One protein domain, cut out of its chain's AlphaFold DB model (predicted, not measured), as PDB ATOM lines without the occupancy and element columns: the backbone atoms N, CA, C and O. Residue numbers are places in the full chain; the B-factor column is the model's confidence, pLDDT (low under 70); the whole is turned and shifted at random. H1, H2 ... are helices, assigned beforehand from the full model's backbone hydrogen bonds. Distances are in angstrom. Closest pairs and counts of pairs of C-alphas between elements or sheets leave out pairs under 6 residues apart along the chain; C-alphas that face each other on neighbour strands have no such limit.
ATOM      1  N   TYR A  22      15.490  19.489 -14.356       87.69
ATOM      2  CA  TYR A  22      14.066  19.352 -14.628       87.69
ATOM      3  C   TYR A  22      13.482  18.259 -13.735       87.69
ATOM      4  O   TYR A  22      14.019  17.153 -13.657       87.69
ATOM      5  N   TRP A  23      12.395  18.584 -13.045       89.62
ATOM      6  CA  TRP A  23      11.562  17.640 -12.320       89.62
ATOM      7  C   TRP A  23      10.418  17.218 -13.237       89.62
ATOM      8  O   TRP A  23       9.625  18.061 -13.655       89.62
ATOM      9  N   ASP A  24      10.316  15.928 -13.556       86.00
ATOM     10  CA  ASP A  24       9.232  15.395 -14.396       86.00
ATOM     11  C   ASP A  24       7.994  14.952 -13.586       86.00
ATOM     12  O   ASP A  24       7.011  14.482 -14.157       86.00
ATOM     13  N   GLY A  25       8.027  15.115 -12.258       89.31
ATOM     14  CA  GLY A  25       7.003  14.627 -11.329       89.31
ATOM     15  C   GLY A  25       7.345  13.289 -10.665       89.31
ATOM     16  O   GLY A  25       6.702  12.928  -9.681       89.31
ATOM     17  N   ARG A  26       8.345  12.551 -11.165       86.31
ATOM     18  CA  ARG A  26       8.781  11.250 -10.622       86.31
ATOM     19  C   ARG A  26      10.283  11.188 -10.350       86.31
ATOM     20  O   ARG A  26      10.698  10.536  -9.396       86.31
ATOM     21  N   ARG A  27      11.103  11.841 -11.175       86.75
ATOM     22  CA  ARG A  27      12.566  11.850 -11.096       86.75
ATOM     23  C   ARG A  27      13.144  13.184 -11.574       86.75
ATOM     24  O   ARG A  27      12.553  13.910 -12.371       86.75
ATOM     25  N   TRP A  28      14.345  13.481 -11.094       85.81
ATOM     26  CA  TRP A  28      15.168  14.567 -11.616       85.81
ATOM     27  C   TRP A  28      15.883  14.090 -12.882       85.81
ATOM     28  O   TRP A  28      16.588  13.082 -12.830       85.81
ATOM     29  N   SER A  29      15.735  14.793 -14.006       84.69
ATOM     30  CA  SER A  29      16.565  14.564 -15.195       84.69
ATOM     31  C   SER A  29      17.751  15.532 -15.213       84.69
ATOM     32  O   SER A  29      17.606  16.702 -14.846       84.69
ATOM     33  N   GLY A  30      18.922  15.033 -15.629       70.94
ATOM     34  CA  GLY A  30      20.157  15.813 -15.760       70.94
ATOM     35  C   GLY A  30      20.040  16.989 -16.736       70.94
ATOM     36  O   GLY A  30      19.068  17.084 -17.486       70.94
ATOM     37  N   ASP A  31      21.038  17.875 -16.693       59.75
ATOM     38  CA  ASP A  31      21.071  19.269 -17.189       59.75
ATOM     39  C   ASP A  31      20.934  19.464 -18.715       59.75
ATOM     40  O   ASP A  31      21.299  20.497 -19.277       59.75
ATOM     41  N   THR A  32      20.385  18.494 -19.440       58.69
ATOM     42  CA  THR A  32      20.073  18.671 -20.852       58.69
ATOM     43  C   THR A  32      18.735  19.387 -20.955       58.69
ATOM     44  O   THR A  32      17.703  18.792 -21.274       58.69
ATOM     45  N   ARG A  33      18.736  20.707 -20.708       66.00
ATOM     46  CA  ARG A  33      17.701  21.568 -21.298       66.00
ATOM     47  C   ARG A  33      17.623  21.161 -22.766       66.00
ATOM     48  O   ARG A  33      18.665  21.224 -23.426       66.00
ATOM     49  N   PRO A  34      16.463  20.695 -23.274       61.69
ATOM     50  CA  PRO A  34      16.374  20.301 -24.668       61.69
ATOM     51  C   PRO A  34      16.939  21.466 -25.473       61.69
ATOM     52  O   PRO A  34      16.545  22.607 -25.184       61.69
ATOM     53  N   PRO A  35      17.924  21.214 -26.359       61.78
ATOM     54  CA  PRO A  35      18.668  22.270 -27.022       61.78
ATOM     55  C   PRO A  35      17.646  23.257 -27.545       61.78
ATOM     56  O   PRO A  35      16.748  22.879 -28.306       61.78
ATOM     57  N   ARG A  36      17.694  24.486 -27.010       58.41
ATOM     58  CA  ARG A  36      16.722  25.516 -27.359       58.41
ATOM     59  C   ARG A  36      16.765  25.598 -28.870       58.41
ATOM     60  O   ARG A  36      17.790  25.994 -29.419       58.41
ATOM     61  N   LYS A  37      15.687  25.170 -29.536       57.44
ATOM     62  CA  LYS A  37      15.597  25.277 -30.990       57.44
ATOM     63  C   LYS A  37      15.878  26.741 -31.287       57.44
ATOM     64  O   LYS A  37      15.131  27.601 -30.820       57.44
ATOM     65  N   THR A  38      16.956  27.018 -32.013       53.47
ATOM     66  CA  THR A  38      17.480  28.368 -32.299       53.47
ATOM     67  C   THR A  38      16.459  29.275 -32.998       53.47
ATOM     68  O   THR A  38      16.700  30.462 -33.176       53.47
ATOM     69  N   PHE A  39      15.284  28.732 -33.327       52.56
ATOM     70  CA  PHE A  39      14.194  29.375 -34.044       52.56
ATOM     71  C   PHE A  39      12.802  29.112 -33.437       52.56
ATOM     72  O   PHE A  39      11.807  29.319 -34.119       52.56
ATOM     73  N   ALA A  40      12.689  28.644 -32.187       48.22
ATOM     74  CA  ALA A  40      11.395  28.569 -31.494       48.22
ATOM     75  C   ALA A  40      11.051  29.926 -30.857       48.22
ATOM     76  O   ALA A  40      10.917  30.042 -29.639       48.22
ATOM     77  N   ALA A  41      10.971  30.974 -31.676       56.62
ATOM     78  CA  ALA A  41      10.387  32.227 -31.235       56.62
ATOM     79  C   ALA A  41       8.862  32.085 -31.187       56.62
ATOM     80  O   ALA A  41       8.247  31.389 -31.999       56.62
ATOM     81  N   GLN A  42       8.238  32.737 -30.212       58.56
ATOM     82  CA  GLN A  42       6.788  32.813 -30.133       58.56
ATOM     83  C   GLN A  42       6.318  33.658 -31.324       58.56
ATOM     84  O   GLN A  42       6.624  34.843 -31.409       58.56
ATOM     85  N   ALA A  43       5.642  33.036 -32.290       64.06
ATOM     86  CA  ALA A  43       5.124  33.745 -33.452       64.06
ATOM     87  C   ALA A  43       4.124  34.819 -32.992       64.06
ATOM     88  O   ALA A  43       3.016  34.489 -32.567       64.06
ATOM     89  N   ALA A  44       4.533  36.089 -33.062       68.75
ATOM     90  CA  ALA A  44       3.742  37.229 -32.598       68.75
ATOM     91  C   ALA A  44       2.397  37.343 -33.339       68.75
ATOM     92  O   ALA A  44       1.399  37.741 -32.746       68.75
ATOM     93  N   HIS A  45       2.343  36.917 -34.611       80.38
ATOM     94  CA  HIS A  45       1.145  37.007 -35.452       80.38
ATOM     95  C   HIS A  45       0.966  35.778 -36.357       80.38
ATOM     96  O   HIS A  45       1.046  35.870 -37.583       80.38
ATOM     97  N   LYS A  46       0.687  34.608 -35.759       81.75
ATOM     98  CA  LYS A  46       0.463  33.346 -36.501       81.75
ATOM     99  C   LYS A  46      -0.572  33.484 -37.623       81.75
ATOM    100  O   LYS A  46      -0.330  32.998 -38.721       81.75
ATOM    101  N   GLY A  47      -1.688  34.173 -37.363       87.56
ATOM    102  CA  GLY A  47      -2.755  34.360 -38.354       87.56
ATOM    103  C   GLY A  47      -2.288  35.105 -39.606       87.56
ATOM    104  O   GLY A  47      -2.520  34.640 -40.718       87.56
ATOM    105  N   TRP A  48      -1.550  36.206 -39.429       89.88
ATOM    106  CA  TRP A  48      -0.981  36.970 -40.545       89.88
ATOM    107  C   TRP A  48       0.070  36.176 -41.318       89.88
ATOM    108  O   TRP A  48       0.069  36.194 -42.546       89.88
ATOM    109  N   GLY A  49       0.925  35.432 -40.613       87.06
ATOM    110  CA  GLY A  49       1.922  34.569 -41.243       87.06
ATOM    111  C   GLY A  49       1.294  33.497 -42.142       87.06
ATOM    112  O   GLY A  49       1.722  33.332 -43.284       87.06
ATOM    113  N   ILE A  50       0.237  32.817 -41.673       91.06
ATOM    114  CA  ILE A  50      -0.509  31.835 -42.482       91.06
ATOM    115  C   ILE A  50      -1.140  32.520 -43.701       91.06
ATOM    116  O   ILE A  50      -0.951  32.049 -44.823       91.06
ATOM    117  N   GLY A  51      -1.836  33.646 -43.499       92.12
ATOM    118  CA  GLY A  51      -2.517  34.370 -44.575       92.12
ATOM    119  C   GLY A  51      -1.573  34.803 -45.697       92.12
ATOM    120  O   GLY A  51      -1.840  34.537 -46.867       92.12
ATOM    121  N   LEU A  52      -0.425  35.387 -45.346       91.81
ATOM    122  CA  LEU A  52       0.599  35.807 -46.307       91.81
ATOM    123  C   LEU A  52       1.243  34.632 -47.044       91.81
ATOM    124  O   LEU A  52       1.529  34.741 -48.233       91.81
ATOM    125  N   THR A  53       1.445  33.504 -46.362       91.31
ATOM    126  CA  THR A  53       2.036  32.306 -46.975       91.31
ATOM    127  C   THR A  53       1.085  31.697 -48.008       91.31
ATOM    128  O   THR A  53       1.507  31.382 -49.117       91.31
ATOM    129  N   ILE A  54      -0.208  31.585 -47.677       93.94
ATOM    130  CA  ILE A  54      -1.235  31.090 -48.608       93.94
ATOM    131  C   ILE A  54      -1.377  32.044 -49.796       93.94
ATOM    132  O   ILE A  54      -1.350  31.602 -50.942       93.94
ATOM    133  N   PHE A  55      -1.491  33.348 -49.534       92.69
ATOM    134  CA  PHE A  55      -1.673  34.348 -50.584       92.69
ATOM    135  C   PHE A  55      -0.448  34.453 -51.505       92.69
ATOM    136  O   PHE A  55      -0.590  34.440 -52.726       92.69
ATOM    137  N   GLY A  56       0.762  34.486 -50.939       90.50
ATOM    138  CA  GLY A  56       2.008  34.478 -51.707       90.50
ATOM    139  C   GLY A  56       2.172  33.200 -52.532       90.50
ATOM    140  O   GLY A  56       2.519  33.272 -53.708       90.50
ATOM    141  N   GLY A  57       1.845  32.037 -51.957       91.31
ATOM    142  CA  GLY A  57       1.853  30.756 -52.667       91.31
ATOM    143  C   GLY A  57       0.880  30.734 -53.844       91.31
ATOM    144  O   GLY A  57       1.273  30.372 -54.953       91.31
ATOM    145  N   ALA A  58      -0.357  31.188 -53.632       90.69
ATOM    146  CA  ALA A  58      -1.356  31.309 -54.689       90.69
ATOM    147  C   ALA A  58      -0.891  32.255 -55.807       90.69
ATOM    148  O   ALA A  58      -0.992  31.894 -56.974       90.69
ATOM    149  N   ALA A  59      -0.302  33.410 -55.473       87.94
ATOM    150  CA  ALA A  59       0.229  34.352 -56.459       87.94
ATOM    151  C   ALA A  59       1.347  33.742 -57.327       87.94
ATOM    152  O   ALA A  59       1.358  33.935 -58.545       87.94
ATOM    153  N   VAL A  60       2.256  32.963 -56.725       89.38
ATOM    154  CA  VAL A  60       3.306  32.241 -57.465       89.38
ATOM    155  C   VAL A  60       2.688  31.176 -58.374       89.38
ATOM    156  O   VAL A  60       2.998  31.149 -59.559       89.38
ATOM    157  N   LEU A  61       1.767  30.349 -57.869       89.00
ATOM    158  CA  LEU A  61       1.066  29.329 -58.664       89.00
ATOM    159  C   LEU A  61       0.293  29.939 -59.845       89.00
ATOM    160  O   LEU A  61       0.391  29.442 -60.967       89.00
ATOM    161  N   SER A  62      -0.413  31.050 -59.625       84.81
ATOM    162  CA  SER A  62      -1.155  31.764 -60.671       84.81
ATOM    163  C   SER A  62      -0.255  32.382 -61.744       84.81
ATOM    164  O   SER A  62      -0.696  32.542 -62.881       84.81
ATOM    165  N   SER A  63       1.007  32.697 -61.425       84.69
ATOM    166  CA  SER A  63       1.965  33.200 -62.421       84.69
ATOM    167  C   SER A  63       2.346  32.144 -63.471       84.69
ATOM    168  O   SER A  63       2.647  32.504 -64.607       84.69
ATOM    169  N   PHE A  64       2.256  30.850 -63.131       83.44
ATOM    170  CA  PHE A  64       2.564  29.742 -64.043       83.44
ATOM    171  C   PHE A  64       1.369  29.284 -64.883       83.44
ATOM    172  O   PHE A  64       1.561  28.762 -65.977       83.44
ATOM    173  N   THR A  65       0.137  29.468 -64.401       82.69
ATOM    174  CA  THR A  65      -1.066  28.993 -65.107       82.69
ATOM    175  C   THR A  65      -1.584  29.964 -66.167       82.69
ATOM    176  O   THR A  65      -2.547  29.643 -66.859       82.69
ATOM    177  N   GLY A  66      -0.973  31.146 -66.317       67.75
ATOM    178  CA  GLY A  66      -1.330  32.126 -67.352       67.75
ATOM    179  C   GLY A  66      -2.754  32.691 -67.237       67.75
ATOM    180  O   GLY A  66      -3.211  33.388 -68.137       67.75
ATOM    181  N   ALA A  67      -3.461  32.417 -66.136       59.25
ATOM    182  CA  ALA A  67      -4.888  32.702 -65.975       59.25
ATOM    183  C   ALA A  67      -5.217  34.166 -65.605       59.25
ATOM    184  O   ALA A  67      -6.373  34.493 -65.345       59.25
ATOM    185  N   ALA A  68      -4.231  35.067 -65.591       56.78
ATOM    186  CA  ALA A  68      -4.436  36.494 -65.342       56.78
ATOM    187  C   ALA A  68      -4.599  37.252 -66.672       56.78
ATOM    188  O   ALA A  68      -3.694  37.939 -67.141       56.78
ATOM    189  N   SER A  69      -5.764  37.113 -67.299       59.47
ATOM    190  CA  SER A  69      -6.117  37.714 -68.594       59.47
ATOM    191  C   SER A  69      -6.472  39.216 -68.538       59.47
ATOM    192  O   SER A  69      -7.238  39.704 -69.367       59.47
ATOM    193  N   SER A  70      -5.896  39.997 -67.617       60.38
ATOM    194  CA  SER A  70      -6.187  41.436 -67.474       60.38
ATOM    195  C   SER A  70      -4.933  42.305 -67.254       60.38
ATOM    196  O   SER A  70      -4.665  42.806 -66.168       60.38
ATOM    197  N   GLN A  71      -4.168  42.473 -68.340       61.75
ATOM    198  CA  GLN A  71      -3.343  43.623 -68.789       61.75
ATOM    199  C   GLN A  71      -2.469  44.486 -67.842       61.75
ATOM    200  O   GLN A  71      -1.756  45.339 -68.363       61.75
ATOM    201  N   SER A  72      -2.434  44.329 -66.520       66.69
ATOM    202  CA  SER A  72      -1.811  45.358 -65.655       66.69
ATOM    203  C   SER A  72      -0.463  44.999 -65.021       66.69
ATOM    204  O   SER A  72       0.251  45.906 -64.598       66.69
ATOM    205  N   ALA A  73      -0.052  43.728 -64.988       73.94
ATOM    206  CA  ALA A  73       1.227  43.342 -64.389       73.94
ATOM    207  C   ALA A  73       1.935  42.246 -65.187       73.94
ATOM    208  O   ALA A  73       1.315  41.282 -65.638       73.94
ATOM    209  N   SER A  74       3.258  42.380 -65.337       85.50
ATOM    210  CA  SER A  74       4.072  41.324 -65.935       85.50
ATOM    211  C   SER A  74       4.043  40.076 -65.035       85.50
ATOM    212  O   SER A  74       4.105  40.211 -63.808       85.50
ATOM    213  N   PRO A  75       3.988  38.854 -65.600       84.00
ATOM    214  CA  PRO A  75       3.965  37.621 -64.808       84.00
ATOM    215  C   PRO A  75       5.192  37.500 -63.892       84.00
ATOM    216  O   PRO A  75       5.097  36.971 -62.785       84.00
ATOM    217  N   LEU A  76       6.328  38.066 -64.315       86.81
ATOM    218  CA  LEU A  76       7.565  38.105 -63.540       86.81
ATOM    219  C   LEU A  76       7.429  38.994 -62.294       86.81
ATOM    220  O   LEU A  76       7.851  38.596 -61.212       86.81
ATOM    221  N   THR A  77       6.779  40.157 -62.411       87.94
ATOM    222  CA  THR A  77       6.494  41.028 -61.259       87.94
ATOM    223  C   THR A  77       5.615  40.310 -60.235       87.94
ATOM    224  O   THR A  77       5.929  40.322 -59.045       87.94
ATOM    225  N   THR A  78       4.558  39.627 -60.687       86.62
ATOM    226  CA  THR A  78       3.660  38.859 -59.810       86.62
ATOM    227  C   THR A  78       4.396  37.726 -59.096       86.62
ATOM    228  O   THR A  78       4.208  37.539 -57.894       86.62
ATOM    229  N   ALA A  79       5.284  37.011 -59.795       88.06
ATOM    230  CA  ALA A  79       6.098  35.956 -59.198       88.06
ATOM    231  C   ALA A  79       7.046  36.498 -58.112       88.06
ATOM    232  O   ALA A  79       7.104  35.944 -57.015       88.06
ATOM    233  N   VAL A  80       7.744  37.611 -58.375       91.88
ATOM    234  CA  VAL A  80       8.659  38.241 -57.402       91.88
ATOM    235  C   VAL A  80       7.905  38.711 -56.156       91.88
ATOM    236  O   VAL A  80       8.342  38.440 -55.036       91.88
ATOM    237  N   VAL A  81       6.750  39.361 -56.330       91.69
ATOM    238  CA  VAL A  81       5.901  39.789 -55.206       91.69
ATOM    239  C   VAL A  81       5.387  38.579 -54.422       91.69
ATOM    240  O   VAL A  81       5.447  38.581 -53.193       91.69
ATOM    241  N   GLY A  82       4.949  37.517 -55.102       91.44
ATOM    242  CA  GLY A  82       4.508  36.277 -54.463       91.44
ATOM    243  C   GLY A  82       5.602  35.619 -53.615       91.44
ATOM    244  O   GLY A  82       5.349  35.246 -52.468       91.44
ATOM    245  N   ILE A  83       6.838  35.551 -54.126       93.06
ATOM    246  CA  ILE A  83       8.003  35.036 -53.387       93.06
ATOM    247  C   ILE A  83       8.317  35.919 -52.172       93.06
ATOM    248  O   ILE A  83       8.566  35.394 -51.086       93.06
ATOM    249  N   ALA A  84       8.276  37.246 -52.320       93.00
ATOM    250  CA  ALA A  84       8.512  38.169 -51.212       93.00
ATOM    251  C   ALA A  84       7.459  38.010 -50.099       93.00
ATOM    252  O   ALA A  84       7.814  37.949 -48.920       93.00
ATOM    253  N   LEU A  85       6.178  37.867 -50.460       92.62
ATOM    254  CA  LEU A  85       5.086  37.622 -49.510       92.62
ATOM    255  C   LEU A  85       5.220  36.259 -48.821       92.62
ATOM    256  O   LEU A  85       4.996  36.171 -47.616       92.62
ATOM    257  N   LEU A  86       5.648  35.221 -49.547       90.19
ATOM    258  CA  LEU A  86       5.975  33.914 -48.970       90.19
ATOM    259  C   LEU A  86       7.117  34.014 -47.958       90.19
ATOM    260  O   LEU A  86       6.981  33.538 -46.835       90.19
ATOM    261  N   ALA A  87       8.226  34.656 -48.329       89.69
ATOM    262  CA  ALA A  87       9.371  34.840 -47.445       89.69
ATOM    263  C   ALA A  87       8.979  35.620 -46.179       89.69
ATOM    264  O   ALA A  87       9.361  35.238 -45.072       89.69
ATOM    265  N   PHE A  88       8.160  36.663 -46.327       88.81
ATOM    266  CA  PHE A  88       7.654  37.455 -45.211       88.81
ATOM    267  C   PHE A  88       6.656  36.675 -44.335       88.81
ATOM    268  O   PHE A  88       6.742  36.719 -43.109       88.81
ATOM    269  N   GLY A  89       5.757  35.893 -44.937       88.25
ATOM    270  CA  GLY A  89       4.839  35.000 -44.225       88.25
ATOM    271  C   GLY A  89       5.584  33.938 -43.414       88.25
ATOM    272  O   GLY A  89       5.323  33.770 -42.221       88.25
ATOM    273  N   VAL A  90       6.588  33.298 -44.020       85.88
ATOM    274  CA  VAL A  90       7.486  32.349 -43.345       85.88
ATOM    275  C   VAL A  90       8.261  33.035 -42.222       85.88
ATOM    276  O   VAL A  90       8.365  32.474 -41.133       85.88
ATOM    277  N   TYR A  91       8.764  34.251 -42.438       84.06
ATOM    278  CA  TYR A  91       9.444  35.031 -41.404       84.06
ATOM    279  C   TYR A  91       8.530  35.297 -40.194       84.06
ATOM    280  O   TYR A  91       8.931  35.053 -39.055       84.06
ATOM    281  N   LEU A  92       7.274  35.693 -40.418       84.62
ATOM    282  CA  LEU A  92       6.292  35.906 -39.347       84.62
ATOM    283  C   LEU A  92       5.909  34.614 -38.614       84.62
ATOM    284  O   LEU A  92       5.741  34.627 -37.392       84.62
ATOM    285  N   LEU A  93       5.790  33.496 -39.337       81.19
ATOM    286  CA  LEU A  93       5.523  32.176 -38.752       81.19
ATOM    287  C   LEU A  93       6.693  31.667 -37.913       81.19
ATOM    288  O   LEU A  93       6.480  31.013 -36.892       81.19
ATOM    289  N   ARG A  94       7.918  31.974 -38.336       75.69
ATOM    290  CA  ARG A  94       9.150  31.608 -37.634       75.69
ATOM    291  C   ARG A  94       9.402  32.500 -36.415       75.69
ATOM    292  O   ARG A  94      10.058  32.061 -35.475       75.69
ATOM    293  N   GLY A  95       8.825  33.704 -36.419       68.69
ATOM    294  CA  GLY A  95       8.975  34.717 -35.384       68.69
ATOM    295  C   GLY A  95      10.345  35.396 -35.431       68.69
ATOM    296  O   GLY A  95      11.330  34.839 -35.919       68.69
ATOM    297  N   ALA A  96      10.425  36.612 -34.892       65.31
ATOM    298  CA  ALA A  96      11.713  37.225 -34.607       65.31
ATOM    299  C   ALA A  96      12.362  36.431 -33.466       65.31
ATOM    300  O   ALA A  96      11.774  36.309 -32.390       65.31
ATOM    301  N   GLY A  97      13.550  35.863 -33.700       63.69
ATOM    302  CA  GLY A  97      14.357  35.257 -32.637       63.69
ATOM    303  C   GLY A  97      14.466  36.199 -31.428       63.69
ATOM    304  O   GLY A  97      14.291  37.408 -31.601       63.69
ATOM    305  N   PRO A  98      14.725  35.686 -30.206       63.66
ATOM    306  CA  PRO A  98      14.893  36.541 -29.035       63.66
ATOM    307  C   PRO A  98      15.861  37.665 -29.397       63.66
ATOM    308  O   PRO A  98      16.991  37.403 -29.805       63.66
TER     309      PRO A  98
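What this domain is: This is residues 22 to 98 of the 197 residues of the protein "DUF2510 domain-containing protein" of Agrococcus jejuensis (UniProt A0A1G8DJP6). Two long helices, H2 and H1, lie side by side as a helical hairpin, and a long tail without named elements, residues 22 to 45, reaches away from the end where H1 begins and H2 ends. The tail turns back on itself at its far end in a small loop, where residues 22 to 23 pair antiparallel with residues 28 to 29; residues 23 to 29 stick out there, and residues 67 to 73 of the link stick out at the opposite end. The printed part has 77 residues, with two named helices in the order H1, H2 and no named strand; its class is all helix. It is extended, with a radius of gyration of the C-alphas of 20.0 A, and spans 67 by 21 by 18 A, the tail adding much of the length.

How they stand to each other: Begin with the two helices, H2, residues 75 to 94, and H1, residues 46 to 64. They touch, and the closest C-alphas, those of Gly 56 and Gly 82, are 4.1 A apart. They run opposite ways at a shallow tilt of 23 degrees, a helical hairpin with centres 7.2 A apart. In H2 every O i to N i+4 pair is within hydrogen-bond range; in H1, 14 of 15 are.

Where its parts are: Find C-alpha 75 at (3.965, 37.621, -64.808); from there H2 runs 28.3 A to C-alpha 94 at (9.150, 31.608, -37.634). H1 begins at C-alpha 46, (0.463, 33.346, -36.501), and runs 27.9 A to C-alpha 64.

The domain as a whole: Look to Arg 27 and Gln 71 for the two C-alphas farthest apart, 67.8 A. The printed part has no cut, and the link from H1 to H2, 10 residues, is short. The mean pLDDT of the printed part is 78.6; it is under 70 in residues 31 to 44, 66 to 72 and 95 to 98.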